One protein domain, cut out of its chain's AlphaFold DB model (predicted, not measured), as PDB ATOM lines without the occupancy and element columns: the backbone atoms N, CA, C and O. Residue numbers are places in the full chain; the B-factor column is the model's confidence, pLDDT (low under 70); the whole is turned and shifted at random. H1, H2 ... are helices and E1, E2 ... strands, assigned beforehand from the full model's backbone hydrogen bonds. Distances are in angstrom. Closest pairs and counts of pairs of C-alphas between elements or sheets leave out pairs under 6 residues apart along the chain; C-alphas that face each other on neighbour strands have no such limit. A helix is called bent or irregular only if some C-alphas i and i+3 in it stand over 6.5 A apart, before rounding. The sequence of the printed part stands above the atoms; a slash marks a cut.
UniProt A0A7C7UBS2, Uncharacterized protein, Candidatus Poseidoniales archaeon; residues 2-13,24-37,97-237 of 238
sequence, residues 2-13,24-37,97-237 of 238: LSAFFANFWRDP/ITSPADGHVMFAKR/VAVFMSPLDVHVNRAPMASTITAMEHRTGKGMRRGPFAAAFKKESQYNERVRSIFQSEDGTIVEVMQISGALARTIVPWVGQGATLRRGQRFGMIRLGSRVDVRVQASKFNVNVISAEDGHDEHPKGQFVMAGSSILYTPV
ATOM      1  N   LEU A   2     160.493  38.750  48.184       72.00
ATOM      2  CA  LEU A   2     160.338  37.949  46.958       72.00
ATOM      3  C   LEU A   2     160.806  38.672  45.674       72.00
ATOM      4  O   LEU A   2     161.520  38.088  44.868       72.00
ATOM      5  N   SER A   3     160.489  39.961  45.509       75.19
ATOM      6  CA  SER A   3     160.932  40.745  44.340       75.19
ATOM      7  C   SER A   3     162.455  40.900  44.267       75.19
ATOM      8  O   SER A   3     163.029  40.815  43.187       75.19
ATOM      9  N   ALA A   4     163.120  41.063  45.416       76.62
ATOM     10  CA  ALA A   4     164.579  41.135  45.497       76.62
ATOM     11  C   ALA A   4     165.230  39.792  45.137       76.62
ATOM     12  O   ALA A   4     166.236  39.769  44.434       76.62
ATOM     13  N   PHE A   5     164.619  38.674  45.546       78.19
ATOM     14  CA  PHE A   5     165.050  37.345  45.121       78.19
ATOM     15  C   PHE A   5     164.969  37.193  43.599       78.19
ATOM     16  O   PHE A   5     165.961  36.815  42.993       78.19
ATOM     17  N   PHE A   6     163.848  37.549  42.962       77.75
ATOM     18  CA  PHE A   6     163.717  37.447  41.502       77.75
ATOM     19  C   PHE A   6     164.674  38.371  40.739       77.75
ATOM     20  O   PHE A   6     165.254  37.944  39.743       77.75
ATOM     21  N   ALA A   7     164.877  39.601  41.220       74.75
ATOM     22  CA  ALA A   7     165.859  40.515  40.642       74.75
ATOM     23  C   ALA A   7     167.286  39.948  40.744       74.75
ATOM     24  O   ALA A   7     168.030  39.967  39.769       74.75
ATOM     25  N   ASN A   8     167.648  39.379  41.897       78.12
ATOM     26  CA  ASN A   8     168.944  38.736  42.094       78.12
ATOM     27  C   ASN A   8     169.081  37.427  41.302       78.12
ATOM     28  O   ASN A   8     170.167  37.087  40.857       78.12
ATOM     29  N   PHE A   9     167.997  36.685  41.118       79.56
ATOM     30  CA  PHE A   9     167.993  35.396  40.437       79.56
ATOM     31  C   PHE A   9     168.174  35.543  38.915       79.56
ATOM     32  O   PHE A   9     168.870  34.754  38.280       79.56
ATOM     33  N   TRP A  10     167.603  36.604  38.334       82.44
ATOM     34  CA  TRP A  10     167.778  36.977  36.925       82.44
ATOM     35  C   TRP A  10     168.884  37.987  36.663       82.44
ATOM     36  O   TRP A  10     168.975  38.527  35.559       82.44
ATOM     37  N   ARG A  11     169.756  38.213  37.647       90.81
ATOM     38  CA  ARG A  11     170.938  39.042  37.438       90.81
ATOM     39  C   ARG A  11     171.867  38.386  36.423       90.81
ATOM     40  O   ARG A  11     172.035  37.170  36.391       90.81
ATOM     41  N   ASP A  12     172.529  39.230  35.656       91.06
ATOM     42  CA  ASP A  12     173.568  38.835  34.719       91.06
ATOM     43  C   ASP A  12     174.686  39.879  34.795       91.06
ATOM     44  O   ASP A  12     174.674  40.849  34.040       91.06
ATOM     45  N   PRO A  13     175.583  39.766  35.789       91.94
ATOM     46  CA  PRO A  13     176.640  40.744  35.989       91.94
ATOM     47  C   PRO A  13     177.670  40.654  34.860       91.94
ATOM     48  O   PRO A  13     177.872  39.594  34.260       91.94
ATOM     49  N   ILE A  24     188.907  26.129  28.039       98.69
ATOM     50  CA  ILE A  24     187.463  25.938  28.181       98.69
ATOM     51  C   ILE A  24     187.019  26.584  29.494       98.69
ATOM     52  O   ILE A  24     187.467  26.206  30.580       98.69
ATOM     53  N   THR A  25     186.142  27.582  29.400       98.69
ATOM     54  CA  THR A  25     185.621  28.304  30.572       98.69
ATOM     55  C   THR A  25     184.359  27.659  31.129       98.69
ATOM     56  O   THR A  25     183.653  26.933  30.427       98.69
ATOM     57  N   SER A  26     184.056  27.932  32.399       98.56
ATOM     58  CA  SER A  26     182.834  27.439  33.028       98.56
ATOM     59  C   SER A  26     181.608  28.004  32.315       98.56
ATOM     60  O   SER A  26     181.536  29.214  32.109       98.56
ATOM     61  N   PRO A  27     180.601  27.188  31.975       98.12
ATOM     62  CA  PRO A  27     179.335  27.685  31.456       98.12
ATOM     63  C   PRO A  27     178.387  28.186  32.552       98.12
ATOM     64  O   PRO A  27     177.326  28.725  32.233       98.12
ATOM     65  N   ALA A  28     178.722  28.000  33.830       97.44
ATOM     66  CA  ALA A  28     177.845  28.276  34.962       97.44
ATOM     67  C   ALA A  28     178.585  28.928  36.136       97.44
ATOM     68  O   ALA A  28     179.778  28.690  36.341       97.44
ATOM     69  N   ASP A  29     177.847  29.717  36.915       97.31
ATOM     70  CA  ASP A  29     178.247  30.079  38.271       97.31
ATOM     71  C   ASP A  29     177.901  28.935  39.223       97.31
ATOM     72  O   ASP A  29     176.802  28.380  39.142       97.31
ATOM     73  N   GLY A  30     178.801  28.600  40.141       97.00
ATOM     74  CA  GLY A  30     178.534  27.558  41.120       97.00
ATOM     75  C   GLY A  30     179.789  26.921  41.688       97.00
ATOM     76  O   GLY A  30     180.896  27.393  41.457       97.00
ATOM     77  N   HIS A  31     179.614  25.830  42.423       98.00
ATOM     78  CA  HIS A  31     180.721  25.076  43.004       98.00
ATOM     79  C   HIS A  31     181.016  23.811  42.199       98.00
ATOM     80  O   HIS A  31     180.095  23.107  41.772       98.00
ATOM     81  N   VAL A  32     182.298  23.505  42.009       98.38
ATOM     82  CA  VAL A  32     182.743  22.292  41.316       98.38
ATOM     83  C   VAL A  32     182.500  21.070  42.201       98.38
ATOM     84  O   VAL A  32     183.168  20.862  43.206       98.38
ATOM     85  N   MET A  33     181.546  20.228  41.817       96.44
ATOM     86  CA  MET A  33     181.199  19.025  42.570       96.44
ATOM     87  C   MET A  33     182.276  17.950  42.448       96.44
ATOM     88  O   MET A  33     182.724  17.406  43.448       96.44
ATOM     89  N   PHE A  34     182.653  17.630  41.214       97.38
ATOM     90  CA  PHE A  34     183.633  16.601  40.895       97.38
ATOM     91  C   PHE A  34     184.273  16.892  39.539       97.38
ATOM     92  O   PHE A  34     183.645  17.494  38.659       97.38
ATOM     93  N   ALA A  35     185.494  16.397  39.369       97.31
ATOM     94  CA  ALA A  35     186.167  16.276  38.089       97.31
ATOM     95  C   ALA A  35     186.595  14.815  37.910       97.31
ATOM     96  O   ALA A  35     187.380  14.297  38.698       97.31
ATOM     97  N   LYS A  36     186.037  14.116  36.918       96.31
ATOM     98  CA  LYS A  36     186.263  12.673  36.740       96.31
ATOM     99  C   LYS A  36     186.646  12.335  35.323       96.31
ATOM    100  O   LYS A  36     186.107  12.913  34.380       96.31
ATOM    101  N   ARG A  37     187.539  11.361  35.194       97.69
ATOM    102  CA  ARG A  37     187.801  10.708  33.922       97.69
ATOM    103  C   ARG A  37     186.719   9.664  33.701       97.69
ATOM    104  O   ARG A  37     186.459   8.851  34.588       97.69
ATOM    105  N   VAL A  97     183.664  17.686  34.232       98.75
ATOM    106  CA  VAL A  97     183.553  18.611  35.364       98.75
ATOM    107  C   VAL A  97     182.082  18.932  35.581       98.75
ATOM    108  O   VAL A  97     181.393  19.366  34.659       98.75
ATOM    109  N   ALA A  98     181.597  18.711  36.800       97.94
ATOM    110  CA  ALA A  98     180.229  19.021  37.199       97.94
ATOM    111  C   ALA A  98     180.190  20.263  38.091       97.94
ATOM    112  O   ALA A  98     180.834  20.295  39.138       97.94
ATOM    113  N   VAL A  99     179.398  21.264  37.713       97.94
ATOM    114  CA  VAL A  99     179.216  22.512  38.469       97.94
ATOM    115  C   VAL A  99     177.806  22.559  39.041       97.94
ATOM    116  O   VAL A  99     176.826  22.553  38.293       97.94
ATOM    117  N   PHE A 100     177.687  22.627  40.366       95.50
ATOM    118  CA  PHE A 100     176.418  22.829  41.059       95.50
ATOM    119  C   PHE A 100     176.121  24.316  41.232       95.50
ATOM    120  O   PHE A 100     176.894  25.042  41.853       95.50
ATOM    121  N   MET A 101     174.959  24.737  40.750       93.50
ATOM    122  CA  MET A 101     174.436  26.093  40.869       93.50
ATOM    123  C   MET A 101     173.407  26.120  42.000       93.50
ATOM    124  O   MET A 101     172.316  25.556  41.872       93.50
ATOM    125  N   SER A 102     173.714  26.786  43.107       90.38
ATOM    126  CA  SER A 102     172.758  27.052  44.180       90.38
ATOM    127  C   SER A 102     171.663  28.029  43.718       90.38
ATOM    128  O   SER A 102     171.835  28.721  42.716       90.38
ATOM    129  N   PRO A 103     170.530  28.150  44.431       86.19
ATOM    130  CA  PRO A 103     169.497  29.139  44.104       86.19
ATOM    131  C   PRO A 103     169.939  30.612  44.177       86.19
ATOM    132  O   PRO A 103     169.189  31.471  43.724       86.19
ATOM    133  N   LEU A 104     171.099  30.915  44.770       88.50
ATOM    134  CA  LEU A 104     171.627  32.281  44.913       88.50
ATOM    135  C   LEU A 104     172.653  32.651  43.823       88.50
ATOM    136  O   LEU A 104     173.012  33.826  43.672       88.50
ATOM    137  N   ASP A 105     173.116  31.656  43.067       92.75
ATOM    138  CA  ASP A 105     174.082  31.837  41.986       92.75
ATOM    139  C   ASP A 105     173.436  32.476  40.751       92.75
ATOM    140  O   ASP A 105     172.221  32.643  40.684       92.75
ATOM    141  N   VAL A 106     174.249  32.885  39.774       93.31
ATOM    142  CA  VAL A 106     173.731  33.361  38.484       93.31
ATOM    143  C   VAL A 106     173.291  32.172  37.649       93.31
ATOM    144  O   VAL A 106     174.101  31.314  37.317       93.31
ATOM    145  N   HIS A 107     172.025  32.161  37.237       93.38
ATOM    146  CA  HIS A 107     171.458  31.070  36.436       93.38
ATOM    147  C   HIS A 107     171.571  31.255  34.925       93.38
ATOM    148  O   HIS A 107     171.151  30.375  34.171       93.38
ATOM    149  N   VAL A 108     172.137  32.373  34.474       95.25
ATOM    150  CA  VAL A 108     172.496  32.586  33.069       95.25
ATOM    151  C   VAL A 108     173.721  31.744  32.727       95.25
ATOM    152  O   VAL A 108     174.766  31.866  33.363       95.25
ATOM    153  N   ASN A 109     173.606  30.913  31.691       97.00
ATOM    154  CA  ASN A 109     174.698  30.089  31.198       97.00
ATOM    155  C   ASN A 109     175.380  30.704  29.974       97.00
ATOM    156  O   ASN A 109     174.747  31.325  29.111       97.00
ATOM    157  N   ARG A 110     176.699  30.518  29.906       98.12
ATOM    158  CA  ARG A 110     177.583  31.134  28.909       98.12
ATOM    159  C   ARG A 110     178.362  30.084  28.122       98.12
ATOM    160  O   ARG A 110     178.682  29.026  28.646       98.12
ATOM    161  N   ALA A 111     178.629  30.365  26.850       98.38
ATOM    162  CA  ALA A 111     179.347  29.469  25.959       98.38
ATOM    163  C   ALA A 111     180.781  29.275  26.481       98.38
ATOM    164  O   ALA A 111     181.466  30.275  26.738       98.38
ATOM    165  N   PRO A 112     181.253  28.028  26.638       98.38
ATOM    166  CA  PRO A 112     182.536  27.755  27.284       98.38
ATOM    167  C   PRO A 112     183.737  28.170  26.419       98.38
ATOM    168  O   PRO A 112     184.811  28.466  26.948       98.38
ATOM    169  N   MET A 113     183.545  28.248  25.099       98.44
ATOM    170  CA  MET A 113     184.538  28.653  24.107       98.44
ATOM    171  C   MET A 113     183.872  29.276  22.871       98.44
ATOM    172  O   MET A 113     182.655  29.173  22.698       98.44
ATOM    173  N   ALA A 114     184.661  29.923  22.011       98.25
ATOM    174  CA  ALA A 114     184.178  30.360  20.703       98.25
ATOM    175  C   ALA A 114     183.888  29.127  19.836       98.25
ATOM    176  O   ALA A 114     184.723  28.230  19.750       98.25
ATOM    177  N   SER A 115     182.677  29.034  19.291       98.06
ATOM    178  CA  SER A 115     182.189  27.784  18.697       98.06
ATOM    179  C   SER A 115     180.878  27.952  17.936       98.06
ATOM    180  O   SER A 115     180.177  28.951  18.091       98.06
ATOM    181  N   THR A 116     180.524  26.933  17.159       98.62
ATOM    182  CA  THR A 116     179.175  26.711  16.638       98.62
ATOM    183  C   THR A 116     178.515  25.561  17.397       98.62
ATOM    184  O   THR A 116     179.163  24.552  17.682       98.62
ATOM    185  N   ILE A 117     177.227  25.694  17.732       98.38
ATOM    186  CA  ILE A 117     176.456  24.588  18.316       98.38
ATOM    187  C   ILE A 117     176.090  23.596  17.209       98.38
ATOM    188  O   ILE A 117     175.244  23.897  16.370       98.38
ATOM    189  N   THR A 118     176.677  22.404  17.202       98.06
ATOM    190  CA  THR A 118     176.462  21.406  16.137       98.06
ATOM    191  C   THR A 118     175.342  20.421  16.436       98.06
ATOM    192  O   THR A 118     174.741  19.889  15.506       98.06
ATOM    193  N   ALA A 119     174.996  20.238  17.709       97.25
ATOM    194  CA  ALA A 119     173.841  19.462  18.138       97.25
ATOM    195  C   ALA A 119     173.242  20.052  19.418       97.25
ATOM    196  O   ALA A 119     173.966  20.562  20.277       97.25
ATOM    197  N   MET A 120     171.918  19.961  19.551       96.69
ATOM    198  CA  MET A 120     171.209  20.288  20.783       96.69
ATOM    199  C   MET A 120     170.056  19.307  20.994       96.69
ATOM    200  O   MET A 120     169.163  19.200  20.158       96.69
ATOM    201  N   GLU A 121     170.060  18.599  22.119       94.56
ATOM    202  CA  GLU A 121     169.076  17.561  22.426       94.56
ATOM    203  C   GLU A 121     168.428  17.820  23.784       94.56
ATOM    204  O   GLU A 121     169.104  17.889  24.810       94.56
ATOM    205  N   HIS A 122     167.100  17.917  23.801       91.44
ATOM    206  CA  HIS A 122     166.319  18.022  25.029       91.44
ATOM    207  C   HIS A 122     165.780  16.644  25.426       91.44
ATOM    208  O   HIS A 122     165.130  15.967  24.626       91.44
ATOM    209  N   ARG A 123     166.045  16.224  26.667       86.75
ATOM    210  CA  ARG A 123     165.605  14.939  27.219       86.75
ATOM    211  C   ARG A 123     164.871  15.133  28.539       86.75
ATOM    212  O   ARG A 123     165.306  15.895  29.399       86.75
ATOM    213  N   THR A 124     163.796  14.374  28.716       81.56
ATOM    214  CA  THR A 124     163.051  14.231  29.972       81.56
ATOM    215  C   THR A 124     163.071  12.770  30.418       81.56
ATOM    216  O   THR A 124     163.466  11.884  29.654       81.56
ATOM    217  N   GLY A 125     162.663  12.496  31.659       69.56
ATOM    218  CA  GLY A 125     162.520  11.123  32.136       69.56
ATOM    219  C   GLY A 125     161.527  10.298  31.295       69.56
ATOM    220  O   GLY A 125     160.520  10.826  30.816       69.56
ATOM    221  N   LYS A 126     161.794   8.996  31.120       60.88
ATOM    222  CA  LYS A 126     160.976   8.072  30.311       60.88
ATOM    223  C   LYS A 126     159.511   8.107  30.756       60.88
ATOM    224  O   LYS A 126     159.209   7.900  31.928       60.88
ATOM    225  N   GLY A 127     158.600   8.371  29.815       54.75
ATOM    226  CA  GLY A 127     157.155   8.442  30.073       54.75
ATOM    227  C   GLY A 127     156.721   9.615  30.959       54.75
ATOM    228  O   GLY A 127     155.546   9.727  31.301       54.75
ATOM    229  N   MET A 128     157.643  10.503  31.330       59.69
ATOM    230  CA  MET A 128     157.360  11.657  32.163       59.69
ATOM    231  C   MET A 128     157.349  12.921  31.314       59.69
ATOM    232  O   MET A 128     158.251  13.173  30.515       59.69
ATOM    233  N   ARG A 129     156.358  13.786  31.569       55.53
ATOM    234  CA  ARG A 129     156.356  15.144  31.009       55.53
ATOM    235  C   ARG A 129     157.621  15.905  31.426       55.53
ATOM    236  O   ARG A 129     158.099  16.732  30.662       55.53
ATOM    237  N   ARG A 130     158.116  15.631  32.646       56.59
ATOM    238  CA  ARG A 130     159.318  16.166  33.321       56.59
ATOM    239  C   ARG A 130     159.675  15.241  34.510       56.59
ATOM    240  O   ARG A 130     158.742  14.712  35.110       56.59
ATOM    241  N   GLY A 131     160.947  15.059  34.884       59.03
ATOM    242  CA  GLY A 131     161.343  14.232  36.051       59.03
ATOM    243  C   GLY A 131     162.603  13.377  35.829       59.03
ATOM    244  O   GLY A 131     163.150  13.453  34.729       59.03
ATOM    245  N   PRO A 132     163.084  12.603  36.836       51.91
ATOM    246  CA  PRO A 132     162.487  12.316  38.154       51.91
ATOM    247  C   PRO A 132     162.731  13.386  39.236       51.91
ATOM    248  O   PRO A 132     162.367  13.178  40.390       51.91
ATOM    249  N   PHE A 133     163.295  14.542  38.879       62.28
ATOM    250  CA  PHE A 133     163.474  15.693  39.775       62.28
ATOM    251  C   PHE A 133     164.303  15.382  41.028       62.28
ATOM    252  O   PHE A 133     164.030  15.894  42.115       62.28
ATOM    253  N   ALA A 134     165.343  14.561  40.893       62.16
ATOM    254  CA  ALA A 134     166.313  14.380  41.965       62.16
ATOM    255  C   ALA A 134     167.027  15.712  42.270       62.16
ATOM    256  O   ALA A 134     167.179  16.577  41.401       62.16
ATOM    257  N   ALA A 135     167.468  15.907  43.513       66.81
ATOM    258  CA  ALA A 135     168.222  17.105  43.872       66.81
ATOM    259  C   ALA A 135     169.536  17.165  43.071       66.81
ATOM    260  O   ALA A 135     170.228  16.157  42.966       66.81
ATOM    261  N   ALA A 136     169.881  18.334  42.518       60.78
ATOM    262  CA  ALA A 136     170.980  18.476  41.550       60.78
ATOM    263  C   ALA A 136     172.374  18.111  42.107       60.78
ATOM    264  O   ALA A 136     173.277  17.803  41.336       60.78
ATOM    265  N   PHE A 137     172.535  18.079  43.435       65.56
ATOM    266  CA  PHE A 137     173.762  17.618  44.091       65.56
ATOM    267  C   PHE A 137     173.874  16.085  44.201       65.56
ATOM    268  O   PHE A 137     174.919  15.575  44.590       65.56
ATOM    269  N   LYS A 138     172.814  15.331  43.890       68.38
ATOM    270  CA  LYS A 138     172.820  13.866  43.949       68.38
ATOM    271  C   LYS A 138     173.155  13.250  42.591       68.38
ATOM    272  O   LYS A 138     172.832  13.827  41.549       68.38
ATOM    273  N   LYS A 139     173.746  12.051  42.581       61.69
ATOM    274  CA  LYS A 139     174.105  11.313  41.352       61.69
ATOM    275  C   LYS A 139     172.885  11.071  40.459       61.69
ATOM    276  O   LYS A 139     172.966  11.229  39.244       61.69
ATOM    277  N   GLU A 140     171.734  10.802  41.067       65.12
ATOM    278  CA  GLU A 140     170.468  10.511  40.386       65.12
ATOM    279  C   GLU A 140     169.933  11.705  39.577       65.12
ATOM    280  O   GLU A 140     169.097  11.519  38.695       65.12
ATOM    281  N   SER A 141     170.430  12.928  39.819       62.69
ATOM    282  CA  SER A 141     170.052  14.113  39.031       62.69
ATOM    283  C   SER A 141     170.434  14.012  37.562       62.69
ATOM    284  O   SER A 141     169.800  14.663  36.737       62.69
ATOM    285  N   GLN A 142     171.386  13.145  37.203       60.09
ATOM    286  CA  GLN A 142     171.734  12.883  35.804       60.09
ATOM    287  C   GLN A 142     170.540  12.401  34.962       60.09
ATOM    288  O   GLN A 142     170.564  12.490  33.737       60.09
ATOM    289  N   TYR A 143     169.481  11.924  35.619       66.06
ATOM    290  CA  TYR A 143     168.264  11.439  34.986       66.06
ATOM    291  C   TYR A 143     167.166  12.499  34.842       66.06
ATOM    292  O   TYR A 143     166.133  12.202  34.242       66.06
ATOM    293  N   ASN A 144     167.366  13.711  35.370       77.69
ATOM    294  CA  ASN A 144     166.401  14.807  35.286       77.69
ATOM    295  C   ASN A 144     166.236  15.345  33.853       77.69
ATOM    296  O   ASN A 144     166.924  14.921  32.917       77.69
ATOM    297  N   GLU A 145     165.320  16.315  33.706       83.75
ATOM    298  CA  GLU A 145     165.225  17.159  32.511       83.75
ATOM    299  C   GLU A 145     166.604  17.758  32.219       83.75
ATOM    300  O   GLU A 145     167.233  18.365  33.092       83.75
ATOM    301  N   ARG A 146     167.092  17.539  31.001       90.94
ATOM    302  CA  ARG A 146     168.422  17.974  30.594       90.94
ATOM    303  C   ARG A 146     168.460  18.403  29.143       90.94
ATOM    304  O   ARG A 146     167.769  17.837  28.295       90.94
ATOM    305  N   VAL A 147     169.288  19.399  28.875       94.31
ATOM    306  CA  VAL A 147     169.591  19.865  27.526       94.31
ATOM    307  C   VAL A 147     171.074  19.659  27.289       94.31
ATOM    308  O   VAL A 147     171.916  20.267  27.951       94.31
ATOM    309  N   ARG A 148     171.370  18.784  26.337       96.62
ATOM    310  CA  ARG A 148     172.709  18.512  25.832       96.62
ATOM    311  C   ARG A 148     172.993  19.461  24.683       96.62
ATOM    312  O   ARG A 148     172.172  19.556  23.780       96.62
ATOM    313  N   SER A 149     174.132  20.136  24.701       98.06
ATOM    314  CA  SER A 149     174.587  21.009  23.617       98.06
ATOM    315  C   SER A 149     176.032  20.684  23.265       98.06
ATOM    316  O   SER A 149     176.869  20.580  24.162       98.06
ATOM    317  N   ILE A 150     176.319  20.537  21.972       98.50
ATOM    318  CA  ILE A 150     177.660  20.249  21.455       98.50
ATOM    319  C   ILE A 150     178.217  21.494  20.801       98.50
ATOM    320  O   ILE A 150     177.644  22.001  19.844       98.50
ATOM    321  N   PHE A 151     179.320  21.985  21.351       98.62
ATOM    322  CA  PHE A 151     180.028  23.168  20.892       98.62
ATOM    323  C   PHE A 151     181.275  22.715  20.143       98.62
ATOM    324  O   PHE A 151     182.117  22.027  20.719       98.62
ATOM    325  N   GLN A 152     181.402  23.115  18.880       98.50
ATOM    326  CA  GLN A 152     182.576  22.831  18.057       98.50
ATOM    327  C   GLN A 152     183.264  24.135  17.644       98.50
ATOM    328  O   GLN A 152     182.611  25.036  17.116       98.50
ATOM    329  N   SER A 153     184.561  24.263  17.912       97.38
ATOM    330  CA  SER A 153     185.396  25.379  17.436       97.38
ATOM    331  C   SER A 153     185.801  25.174  15.980       97.38
ATOM    332  O   SER A 153     185.695  24.080  15.425       97.38
ATOM    333  N   GLU A 154     186.339  26.232  15.378       95.56
ATOM    334  CA  GLU A 154     186.934  26.186  14.039       95.56
ATOM    335  C   GLU A 154     188.115  25.205  13.945       95.56
ATOM    336  O   GLU A 154     188.284  24.561  12.915       95.56
ATOM    337  N   ASP A 155     188.885  25.021  15.025       94.44
ATOM    338  CA  ASP A 155     189.990  24.048  15.089       94.44
ATOM    339  C   ASP A 155     189.536  22.588  15.305       94.44
ATOM    340  O   ASP A 155     190.359  21.680  15.423       94.44
ATOM    341  N   GLY A 156     188.222  22.343  15.356       96.06
ATOM    342  CA  GLY A 156     187.642  21.012  15.508       96.06
ATOM    343  C   GLY A 156     187.579  20.494  16.946       96.06
ATOM    344  O   GLY A 156     187.141  19.362  17.148       96.06
ATOM    345  N   THR A 157     187.963  21.281  17.955       97.56
ATOM    346  CA  THR A 157     187.715  20.938  19.363       97.56
ATOM    347  C   THR A 157     186.216  20.818  19.622       97.56
ATOM    348  O   THR A 157     185.438  21.703  19.270       97.56
ATOM    349  N   ILE A 158     185.810  19.723  20.268       98.25
ATOM    350  CA  ILE A 158     184.418  19.454  20.634       98.25
ATOM    351  C   ILE A 158     184.284  19.485  22.155       98.25
ATOM    352  O   ILE A 158     185.034  18.816  22.868       98.25
ATOM    353  N   VAL A 159     183.299  20.241  22.637       98.56
ATOM    354  CA  VAL A 159     182.915  20.324  24.048       98.56
ATOM    355  C   VAL A 159     181.436  19.993  24.181       98.56
ATOM    356  O   VAL A 159     180.584  20.632  23.560       98.56
ATOM    357  N   GLU A 160     181.114  19.022  25.028       98.62
ATOM    358  CA  GLU A 160     179.734  18.763  25.429       98.62
ATOM    359  C   GLU A 160     179.403  19.571  26.683       98.62
ATOM    360  O   GLU A 160     180.119  19.511  27.680       98.62
ATOM    361  N   VAL A 161     178.289  20.301  26.648       98.44
ATOM    362  CA  VAL A 161     177.697  20.933  27.830       98.44
ATOM    363  C   VAL A 161     176.320  20.333  28.061       98.44
ATOM    364  O   VAL A 161     175.444  20.400  27.199       98.44
ATOM    365  N   MET A 162     176.117  19.769  29.245       97.00
ATOM    366  CA  MET A 162     174.839  19.224  29.681       97.00
ATOM    367  C   MET A 162     174.265  20.112  30.782       97.00
ATOM    368  O   MET A 162     174.741  20.110  31.916       97.00
ATOM    369  N   GLN A 163     173.218  20.863  30.456       95.38
ATOM    370  CA  GLN A 163     172.409  21.569  31.442       95.38
ATOM    371  C   GLN A 163     171.447  20.571  32.080       95.38
ATOM    372  O   GLN A 163     170.728  19.882  31.362       95.38
ATOM    373  N   ILE A 164     171.422  20.486  33.409       91.25
ATOM    374  CA  ILE A 164     170.620  19.507  34.148       91.25
ATOM    375  C   ILE A 164     169.779  20.235  35.188       91.25
ATOM    376  O   ILE A 164     170.282  20.943  36.068       91.25
ATOM    377  N   SER A 165     168.468  20.060  35.073       85.62
ATOM    378  CA  SER A 165     167.500  20.610  36.008       85.62
ATOM    379  C   SER A 165     167.571  19.870  37.356       85.62
ATOM    380  O   SER A 165     168.037  18.736  37.449       85.62
ATOM    381  N   GLY A 166     167.128  20.513  38.432       76.31
ATOM    382  CA  GLY A 166     167.094  19.967  39.793       76.31
ATOM    383  C   GLY A 166     165.667  19.779  40.313       76.31
ATOM    384  O   GLY A 166     164.693  20.036  39.615       76.31
ATOM    385  N   ALA A 167     165.522  19.365  41.573       65.06
ATOM    386  CA  ALA A 167     164.208  19.164  42.201       65.06
ATOM    387  C   ALA A 167     163.332  20.434  42.227       65.06
ATOM    388  O   ALA A 167     162.120  20.395  41.987       65.06
ATOM    389  N   LEU A 168     163.968  21.575  42.509       59.47
ATOM    390  CA  LEU A 168     163.350  22.901  42.467       59.47
ATOM    391  C   LEU A 168     163.447  23.513  41.066       59.47
ATOM    392  O   LEU A 168     162.532  24.226  40.644       59.47
ATOM    393  N   ALA A 169     164.518  23.181  40.335       61.66
ATOM    394  CA  ALA A 169     164.759  23.684  39.000       61.66
ATOM    395  C   ALA A 169     163.994  22.912  37.958       61.66
ATOM    396  O   ALA A 169     164.411  21.836  37.531       61.66
ATOM    397  N   ARG A 170     162.881  23.477  37.505       67.19
ATOM    398  CA  ARG A 170     162.032  22.735  36.586       67.19
ATOM    399  C   ARG A 170     162.420  22.976  35.138       67.19
ATOM    400  O   ARG A 170     162.392  22.014  34.399       67.19
ATOM    401  N   THR A 171     162.788  24.189  34.719       79.44
ATOM    402  CA  THR A 171     162.910  24.519  33.283       79.44
ATOM    403  C   THR A 171     164.332  24.890  32.876       79.44
ATOM    404  O   THR A 171     164.927  25.786  33.476       79.44
ATOM    405  N   ILE A 172     164.816  24.277  31.796       89.25
ATOM    406  CA  ILE A 172     165.978  24.754  31.039       89.25
ATOM    407  C   ILE A 172     165.463  25.577  29.858       89.25
ATOM    408  O   ILE A 172     164.532  25.165  29.169       89.25
ATOM    409  N   VAL A 173     166.025  26.766  29.647       91.12
ATOM    410  CA  VAL A 173     165.624  27.661  28.556       91.12
ATOM    411  C   VAL A 173     166.848  28.010  27.722       91.12
ATOM    412  O   VAL A 173     167.568  28.950  28.067       91.12
ATOM    413  N   PRO A 174     167.101  27.266  26.635       93.50
ATOM    414  CA  PRO A 174     168.030  27.697  25.602       93.50
ATOM    415  C   PRO A 174     167.511  28.982  24.945       93.50
ATOM    416  O   PRO A 174     166.314  29.121  24.694       93.50
ATOM    417  N   TRP A 175     168.405  29.932  24.680       96.06
ATOM    418  CA  TRP A 175     168.102  31.163  23.928       96.06
ATOM    419  C   TRP A 175     168.613  31.122  22.495       96.06
ATOM    420  O   TRP A 175     168.203  31.917  21.656       96.06
ATOM    421  N   VAL A 176     169.518  30.192  22.233       95.88
ATOM    422  CA  VAL A 176     170.066  29.875  20.921       95.88
ATOM    423  C   VAL A 176     169.901  28.376  20.691       95.88
ATOM    424  O   VAL A 176     169.639  27.632  21.636       95.88
ATOM    425  N   GLY A 177     170.035  27.937  19.443       94.19
ATOM    426  CA  GLY A 177     169.878  26.537  19.054       94.19
ATOM    427  C   GLY A 177     171.039  26.030  18.207       94.19
ATOM    428  O   GLY A 177     172.045  26.717  18.021       94.19
ATOM    429  N   GLN A 178     170.877  24.817  17.681       97.19
ATOM    430  CA  GLN A 178     171.795  24.234  16.703       97.19
ATOM    431  C   GLN A 178     172.008  25.185  15.511       97.19
ATOM    432  O   GLN A 178     171.071  25.825  15.039       97.19
ATOM    433  N   GLY A 179     173.252  25.284  15.044       97.94
ATOM    434  CA  GLY A 179     173.700  26.191  13.988       97.94
ATOM    435  C   GLY A 179     174.138  27.575  14.478       97.94
ATOM    436  O   GLY A 179     174.730  28.322  13.708       97.94
ATOM    437  N   ALA A 180     173.892  27.936  15.742       98.12
ATOM    438  CA  ALA A 180     174.308  29.234  16.266       98.12
ATOM    439  C   ALA A 180     175.826  29.300  16.495       98.12
ATOM    440  O   ALA A 180     176.382  28.470  17.218       98.12
ATOM    441  N   THR A 181     176.470  30.334  15.949       98.50
ATOM    442  CA  THR A 181     177.863  30.693  16.244       98.50
ATOM    443  C   THR A 181     177.925  31.652  17.431       98.50
ATOM    444  O   THR A 181     177.198  32.647  17.495       98.50
ATOM    445  N   LEU A 182     178.792  31.349  18.392       98.25
ATOM    446  CA  LEU A 182     178.888  32.018  19.682       98.25
ATOM    447  C   LEU A 182     180.340  32.384  19.981       98.25
ATOM    448  O   LEU A 182     181.260  31.603  19.743       98.25
ATOM    449  N   ARG A 183     180.546  33.560  20.577       97.81
ATOM    450  CA  ARG A 183     181.836  33.919  21.184       97.81
ATOM    451  C   ARG A 183     181.973  33.267  22.561       97.81
ATOM    452  O   ARG A 183     180.974  33.066  23.252       97.81
ATOM    453  N   ARG A 184     183.207  33.013  23.014       98.19
ATOM    454  CA  ARG A 184     183.458  32.578  24.401       98.19
ATOM    455  C   ARG A 184     182.806  33.555  25.383       98.19
ATOM    456  O   ARG A 184     182.910  34.769  25.218       98.19
ATOM    457  N   GLY A 185     182.111  33.027  26.385       97.62
ATOM    458  CA  GLY A 185     181.403  33.830  27.377       97.62
ATOM    459  C   GLY A 185     180.068  34.416  26.905       97.62
ATOM    460  O   GLY A 185     179.369  35.033  27.714       97.62
ATOM    461  N   GLN A 186     179.677  34.237  25.636       97.88
ATOM    462  CA  GLN A 186     178.370  34.664  25.142       97.88
ATOM    463  C   GLN A 186     177.262  33.858  25.815       97.88
ATOM    464  O   GLN A 186     177.364  32.650  25.990       97.88
ATOM    465  N   ARG A 187     176.177  34.526  26.193       97.31
ATOM    466  CA  ARG A 187     175.033  33.886  26.845       97.31
ATOM    467  C   ARG A 187     174.299  32.996  25.848       97.31
ATOM    468  O   ARG A 187     174.022  33.450  24.740       97.31
ATOM    469  N   PHE A 188     173.971  31.771  26.248       96.81
ATOM    470  CA  PHE A 188     173.289  30.811  25.369       96.81
ATOM    471  C   PHE A 188     172.002  30.232  25.971       96.81
ATOM    472  O   PHE A 188     171.200  29.636  25.255       96.81
ATOM    473  N   GLY A 189     171.760  30.438  27.264       95.12
ATOM    474  CA  GLY A 189     170.532  29.997  27.912       95.12
ATOM    475  C   GLY A 189     170.538  30.247  29.410       95.12
ATOM    476  O   GLY A 189     171.405  30.939  29.941       95.12
ATOM    477  N   MET A 190     169.569  29.652  30.095       93.31
ATOM    478  CA  MET A 190     169.475  29.664  31.553       93.31
ATOM    479  C   MET A 190     168.862  28.371  32.094       93.31
ATOM    480  O   MET A 190     168.079  27.714  31.404       93.31
ATOM    481  N   ILE A 191     169.133  28.058  33.362       89.38
ATOM    482  CA  ILE A 191     168.449  26.979  34.093       89.38
ATOM    483  C   ILE A 191     167.767  27.565  35.321       89.38
ATOM    484  O   ILE A 191     168.416  28.141  36.182       89.38
ATOM    485  N   ARG A 192     166.448  27.426  35.452       82.62
ATOM    486  CA  ARG A 192     165.738  28.077  36.564       82.62
ATOM    487  C   ARG A 192     165.872  27.261  37.855       82.62
ATOM    488  O   ARG A 192     165.240  26.231  37.854       82.62
ATOM    489  N   LEU A 193     166.521  27.740  38.929       71.94
ATOM    490  CA  LEU A 193     166.400  27.396  40.372       71.94
ATOM    491  C   LEU A 193     167.097  26.125  40.886       71.94
ATOM    492  O   LEU A 193     166.439  25.134  41.179       71.94
ATOM    493  N   GLY A 194     168.404  26.175  41.146       64.12
ATOM    494  CA  GLY A 194     169.115  25.061  41.787       64.12
ATOM    495  C   GLY A 194     169.381  23.915  40.809       64.12
ATOM    496  O   GLY A 194     168.559  23.011  40.668       64.12
ATOM    497  N   SER A 195     170.516  23.954  40.123       83.56
ATOM    498  CA  SER A 195     170.782  23.151  38.923       83.56
ATOM    499  C   SER A 195     172.217  22.647  38.863       83.56
ATOM    500  O   SER A 195     173.045  23.016  39.690       83.56
ATOM    501  N   ARG A 196     172.518  21.791  37.885       93.56
ATOM    502  CA  ARG A 196     173.877  21.328  37.597       93.56
ATOM    503  C   ARG A 196     174.201  21.569  36.131       93.56
ATOM    504  O   ARG A 196     173.328  21.417  35.279       93.56
ATOM    505  N   VAL A 197     175.445  21.921  35.838       96.81
ATOM    506  CA  VAL A 197     175.969  21.915  34.472       96.81
ATOM    507  C   VAL A 197     177.191  21.020  34.424       96.81
ATOM    508  O   VAL A 197     178.148  21.248  35.160       96.81
ATOM    509  N   ASP A 198     177.141  20.000  33.575       98.00
ATOM    510  CA  ASP A 198     178.292  19.149  33.302       98.00
ATOM    511  C   ASP A 198     178.976  19.623  32.020       98.00
ATOM    512  O   ASP A 198     178.305  19.950  31.040       98.00
ATOM    513  N   VAL A 199     180.304  19.629  32.017       98.69
ATOM    514  CA  VAL A 199     181.129  19.909  30.840       98.69
ATOM    515  C   VAL A 199     181.999  18.695  30.576       98.69
ATOM    516  O   VAL A 199     182.620  18.195  31.513       98.69
ATOM    517  N   ARG A 200     182.036  18.220  29.328       98.62
ATOM    518  CA  ARG A 200     182.938  17.146  28.903       98.62
ATOM    519  C   ARG A 200     183.850  17.569  27.767       98.62
ATOM    520  O   ARG A 200     183.414  18.235  26.827       98.62
ATOM    521  N   VAL A 201     185.101  17.129  27.859       98.62
ATOM    522  CA  VAL A 201     186.172  17.373  26.882       98.62
ATOM    523  C   VAL A 201     187.011  16.109  26.686       98.62
ATOM    524  O   VAL A 201     187.034  15.240  27.558       98.62
ATOM    525  N   GLN A 202     187.718  16.004  25.560       98.12
ATOM    526  CA  GLN A 202     188.620  14.877  25.277       98.12
ATOM    527  C   GLN A 202     189.782  14.860  26.283       98.12
ATOM    528  O   GLN A 202     190.526  15.836  26.375       98.12
ATOM    529  N   ALA A 203     189.962  13.767  27.030       97.94
ATOM    530  CA  ALA A 203     190.947  13.723  28.115       97.94
ATOM    531  C   ALA A 203     192.399  13.816  27.621       97.94
ATOM    532  O   ALA A 203     193.268  14.284  28.344       97.94
ATOM    533  N   SER A 204     192.661  13.397  26.382       96.94
ATOM    534  CA  SER A 204     193.979  13.479  25.742       96.94
ATOM    535  C   SER A 204     194.391  14.899  25.345       96.94
ATOM    536  O   SER A 204     195.569  15.130  25.100       96.94
ATOM    537  N   LYS A 205     193.442  15.841  25.267       97.56
ATOM    538  CA  LYS A 205     193.693  17.223  24.831       97.56
ATOM    539  C   LYS A 205     193.647  18.240  25.963       97.56
ATOM    540  O   LYS A 205     194.031  19.385  25.745       97.56
ATOM    541  N   PHE A 206     193.156  17.853  27.140       98.38
ATOM    542  CA  PHE A 206     192.865  18.788  28.219       98.38
ATOM    543  C   PHE A 206     193.286  18.282  29.596       98.38
ATOM    544  O   PHE A 206     193.049  17.129  29.954       98.38
ATOM    545  N   ASN A 207     193.792  19.210  30.403       98.06
ATOM    546  CA  ASN A 207     193.973  19.072  31.839       98.06
ATOM    547  C   ASN A 207     192.819  19.755  32.588       98.06
ATOM    548  O   ASN A 207     192.293  20.778  32.143       98.06
ATOM    549  N   VAL A 208     192.426  19.200  33.737       98.25
ATOM    550  CA  VAL A 208     191.480  19.844  34.664       98.25
ATOM    551  C   VAL A 208     192.211  20.953  35.426       98.25
ATOM    552  O   VAL A 208     193.285  20.718  35.970       98.25
ATOM    553  N   ASN A 209     191.620  22.148  35.485       98.25
ATOM    554  CA  ASN A 209     192.214  23.348  36.090       98.25
ATOM    555  C   ASN A 209     191.420  23.865  37.310       98.25
ATOM    556  O   ASN A 209     191.475  25.045  37.652       98.25
ATOM    557  N   VAL A 210     190.617  23.011  37.941       98.31
ATOM    558  CA  VAL A 210     189.763  23.388  39.076       98.31
ATOM    559  C   VAL A 210     189.814  22.359  40.187       98.31
ATOM    560  O   VAL A 210     190.017  21.177  39.924       98.31
ATOM    561  N   ILE A 211     189.564  22.820  41.411       97.94
ATOM    562  CA  ILE A 211     189.485  21.971  42.602       97.94
ATOM    563  C   ILE A 211     188.033  21.556  42.825       97.94
ATOM    564  O   ILE A 211     187.129  22.395  42.868       97.94
ATOM    565  N   SER A 212     187.803  20.260  42.966       97.56
ATOM    566  CA  SER A 212     186.490  19.668  43.162       97.56
ATOM    567  C   SER A 212     186.186  19.388  44.634       97.56
ATOM    568  O   SER A 212     187.089  19.265  45.456       97.56
ATOM    569  N   ALA A 213     184.904  19.276  44.991       96.00
ATOM    570  CA  ALA A 213     184.514  18.902  46.352       96.00
ATOM    571  C   ALA A 213     185.031  17.506  46.745       96.00
ATOM    572  O   ALA A 213     185.316  17.255  47.912       96.00
ATOM    573  N   GLU A 214     185.161  16.598  45.772       94.81
ATOM    574  CA  GLU A 214     185.693  15.251  45.993       94.81
ATOM    575  C   GLU A 214     187.211  15.226  46.222       94.81
ATOM    576  O   GLU A 214     187.716  14.231  46.741       94.81
ATOM    577  N   ASP A 215     187.927  16.312  45.914       93.88
ATOM    578  CA  ASP A 215     189.369  16.413  46.172       93.88
ATOM    579  C   ASP A 215     189.665  16.560  47.674       93.88
ATOM    580  O   ASP A 215     190.804  16.387  48.100       93.88
ATOM    581  N   GLY A 216     188.650  16.888  48.488       92.00
ATOM    582  CA  GLY A 216     188.791  17.027  49.940       92.00
ATOM    583  C   GLY A 216     189.690  18.190  50.369       92.00
ATOM    584  O   GLY A 216     190.267  18.141  51.448       92.00
ATOM    585  N   HIS A 217     189.838  19.217  49.528       93.94
ATOM    586  CA  HIS A 217     190.719  20.354  49.792       93.94
ATOM    587  C   HIS A 217     190.139  21.288  50.869       93.94
ATOM    588  O   HIS A 217     189.035  21.814  50.701       93.94
ATOM    589  N   ASP A 218     190.899  21.566  51.931       93.75
ATOM    590  CA  ASP A 218     190.426  22.301  53.120       93.75
ATOM    591  C   ASP A 218     189.892  23.710  52.811       93.75
ATOM    592  O   ASP A 218     188.868  24.128  53.353       93.75
ATOM    593  N   GLU A 219     190.542  24.443  51.900       94.44
ATOM    594  CA  GLU A 219     190.101  25.789  51.486       94.44
ATOM    595  C   GLU A 219     188.846  25.770  50.594       94.44
ATOM    596  O   GLU A 219     188.156  26.781  50.430       94.44
ATOM    597  N   HIS A 220     188.524  24.612  50.017       94.19
ATOM    598  CA  HIS A 220     187.427  24.426  49.075       94.19
ATOM    599  C   HIS A 220     186.572  23.209  49.452       94.19
ATOM    600  O   HIS A 220     186.382  22.305  48.637       94.19
ATOM    601  N   PRO A 221     185.953  23.192  50.649       93.06
ATOM    602  CA  PRO A 221     185.238  22.018  51.158       93.06
ATOM    603  C   PRO A 221     183.970  21.681  50.354       93.06
ATOM    604  O   PRO A 221     183.394  20.606  50.495       93.06
ATOM    605  N   LYS A 222     183.499  22.616  49.522       93.38
ATOM    606  CA  LYS A 222     182.378  22.431  48.587       93.38
ATOM    607  C   LYS A 222     182.843  22.381  47.130       93.38
ATOM    608  O   LYS A 222     181.999  22.416  46.242       93.38
ATOM    609  N   GLY A 223     184.154  22.324  46.899       97.50
ATOM    610  CA  GLY A 223     184.800  22.595  45.621       97.50
ATOM    611  C   GLY A 223     185.014  24.084  45.376       97.50
ATOM    612  O   GLY A 223     184.436  24.944  46.045       97.50
ATOM    613  N   GLN A 224     185.865  24.399  44.408       98.25
ATOM    614  CA  GLN A 224     186.142  25.765  43.991       98.25
ATOM    615  C   GLN A 224     184.872  26.414  43.428       98.25
ATOM    616  O   GLN A 224     184.139  25.804  42.643       98.25
ATOM    617  N   PHE A 225     184.620  27.671  43.800       98.12
ATOM    618  CA  PHE A 225     183.585  28.467  43.149       98.12
ATOM    619  C   PHE A 225     184.071  28.943  41.778       98.12
ATOM    620  O   PHE A 225     185.131  29.561  41.657       98.12
ATOM    621  N   VAL A 226     183.278  28.686  40.744       98.50
ATOM    622  CA  VAL A 226     183.542  29.084  39.362       98.50
ATOM    623  C   VAL A 226     182.479  30.057  38.870       98.50
ATOM    624  O   VAL A 226     181.334  30.019  39.311       98.50
ATOM    625  N   MET A 227     182.865  30.934  37.945       98.25
ATOM    626  CA  MET A 227     181.993  31.932  37.327       98.25
ATOM    627  C   MET A 227     181.835  31.671  35.832       98.25
ATOM    628  O   MET A 227     182.824  31.458  35.121       98.25
ATOM    629  N   ALA A 228     180.598  31.773  35.347       97.69
ATOM    630  CA  ALA A 228     180.247  31.574  33.952       97.69
ATOM    631  C   ALA A 228     181.038  32.524  33.033       97.69
ATOM    632  O   ALA A 228     181.004  33.744  33.196       97.69
ATOM    633  N   GLY A 229     181.732  31.966  32.041       97.25
ATOM    634  CA  GLY A 229     182.559  32.675  31.063       97.25
ATOM    635  C   GLY A 229     183.900  33.200  31.590       97.25
ATOM    636  O   GLY A 229     184.699  33.679  30.789       97.25
ATOM    637  N   SER A 230     184.166  33.118  32.898       97.75
ATOM    638  CA  SER A 230     185.363  33.705  33.518       97.75
ATOM    639  C   SER A 230     186.328  32.666  34.076       97.75
ATOM    640  O   SER A 230     187.522  32.743  33.803       97.75
ATOM    641  N   SER A 231     185.839  31.696  34.846       98.50
ATOM    642  CA  SER A 231     186.702  30.662  35.425       98.50
ATOM    643  C   SER A 231     187.090  29.629  34.373       98.50
ATOM    644  O   SER A 231     186.245  29.198  33.590       98.50
ATOM    645  N   ILE A 232     188.354  29.217  34.366       98.69
ATOM    646  CA  ILE A 232     188.893  28.223  33.432       98.69
ATOM    647  C   ILE A 232     188.701  26.835  34.040       98.69
ATOM    648  O   ILE A 232     189.274  26.554  35.088       98.69
ATOM    649  N   LEU A 233     187.897  25.986  33.393       98.81
ATOM    650  CA  LEU A 233     187.708  24.594  33.810       98.81
ATOM    651  C   LEU A 233     188.810  23.689  33.268       98.81
ATOM    652  O   LEU A 233     189.254  22.786  33.974       98.81
ATOM    653  N   TYR A 234     189.234  23.942  32.028       98.75
ATOM    654  CA  TYR A 234     190.227  23.126  31.344       98.75
ATOM    655  C   TYR A 234     191.270  23.968  30.623       98.75
ATOM    656  O   TYR A 234     190.939  24.978  29.990       98.75
ATOM    657  N   THR A 235     192.509  23.497  30.680       98.38
ATOM    658  CA  THR A 235     193.653  23.998  29.912       98.38
ATOM    659  C   THR A 235     194.100  22.935  28.910       98.38
ATOM    660  O   THR A 235     193.899  21.747  29.171       98.38
ATOM    661  N   PRO A 236     194.658  23.319  27.751       97.38
ATOM    662  CA  PRO A 236     195.185  22.346  26.801       97.38
ATOM    663  C   PRO A 236     196.352  21.555  27.415       97.38
ATOM    664  O   PRO A 236     197.059  22.060  28.290       97.38
ATOM    665  N   VAL A 237     196.533  20.310  26.974       94.94
ATOM    666  CA  VAL A 237     197.765  19.542  27.224       94.94
ATOM    667  C   VAL A 237     198.884  20.140  26.367       94.94
ATOM    668  O   VAL A 237     198.630  20.510  25.220       94.94
TER     669      VAL A 237
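Overview. This is residues 2 to 13, 24 to 37 and 97 to 237 of the 238 residues of an uncharacterized protein of Candidatus Poseidoniales archaeon (UniProt A0A7C7UBS2). A twisted six-stranded sheet, E1 E2 E9 E6 E5 E4, forms the main wall, and a small sheet, E3 E8 E7, covers part of one face, making a sandwich that is only partly face to face. Beside the end of E9 at residue 202 lies the hairpin E10 and E11, whose long linking stretch, residues 209 to 231, loops out past E1; H1 lies off to one side, and H2 only grazes the large sheet. The printed part has 167 residues, with two named helices and eleven named strands in the order H1 E1 E2 E3 E4 H2 E5 E6 E7 E8 E9 E10 E11, and the three sheets are antiparallel throughout. It is mostly strand, though under half of the residues are in named elements. The whole is compact, with a radius of gyration of the C-alphas of 15.1 A and spans of 43 by 42 by 34 A.

Arrangement. Begin at the edge strand E1, residues 30 to 37: its antiparallel neighbour is E2, residues 97 to 101, where N 33 and O 98 are 2.8 A apart, within hydrogen-bond range. E9, residues 195 to 202, is next, with N 99 and O 197 at 2.8 A. Then comes E6, residues 158 to 164, where N 162 and O 198 are 2.8 A apart. E5, residues 146 to 152, forms a hairpin with E6, with N 149 and O 161 at 2.8 A. The other edge strand is E4, residues 115 to 123, which bends by 56 degrees at residue 118; N 118 and O 150 of E5 are 2.8 A apart. In the small sheet, look at the inner strand E8, residues 187 to 191: it pairs with E3, residues 108 to 110, through N 109 and O 189 at 2.8 A, and forms a hairpin with E7, residues 172 to 174, through N 173 and O 190 at 2.9 A. Between the two sheets, the closest C-alphas of E5 and E7 are those of Val 147 and Ile 172, 7.0 A apart, and the strands of the one sheet stand at 30 degrees to those of the other. E10, residues 206 to 208, and E11, residues 232 to 236, form a hairpin with N 207 and O 235 at 2.8 A. Residues 24 to 25 pair with residues 232 to 234 of E11, and residues 225 to 226 with residues 30 to 31 of E1, both antiparallel. H2, residues 139 to 143, only grazes the large sheet with its residues 141 to 143. H1, residues 2 to 9, is apart from H2 and from E3, among others. In H1 every O i to N i+4 pair is within hydrogen-bond range; in H2 0 of 1 is, beside 2 of 2 O i to N i+3 pairs.

Along the chain. Find C-alpha 195 at (170.782, 23.151, 38.923); from there E9 runs 23.9 A to C-alpha 202 at (188.620, 14.877, 25.277). E4 is 22.6 A long, E1 20.5 A, E5 19.5 A, E6 19.3 A and E2 13.0 A. E8 spans 12.0 A and E11 10.9 A, ending at C-alpha 236, (195.185, 22.346, 26.801). H1 begins at C-alpha 2, (160.338, 37.949, 46.958), and is 10.4 A long. E3, E7, E10 and H2 are shorter. H2 is neither bent nor irregular, but only just: C-alphas 139 and 142 are 6.2 A apart.

Size, cuts and confidence. The two C-alphas farthest apart are those of Ser 3 and Ser 204, at 46.7 A. Residues 14 to 23 are not printed, and C-alphas 13 and 24 are 19.9 A apart across that cut; residues 38 to 96 are not printed either, with C-alphas 37 and 97 9.1 A apart. The long links are E4 to H2, E7 to E8 and E10 to E11. The mean pLDDT of the printed part is 89.4, and residues 125 to 143, 167 to 170 and 194 are under 70.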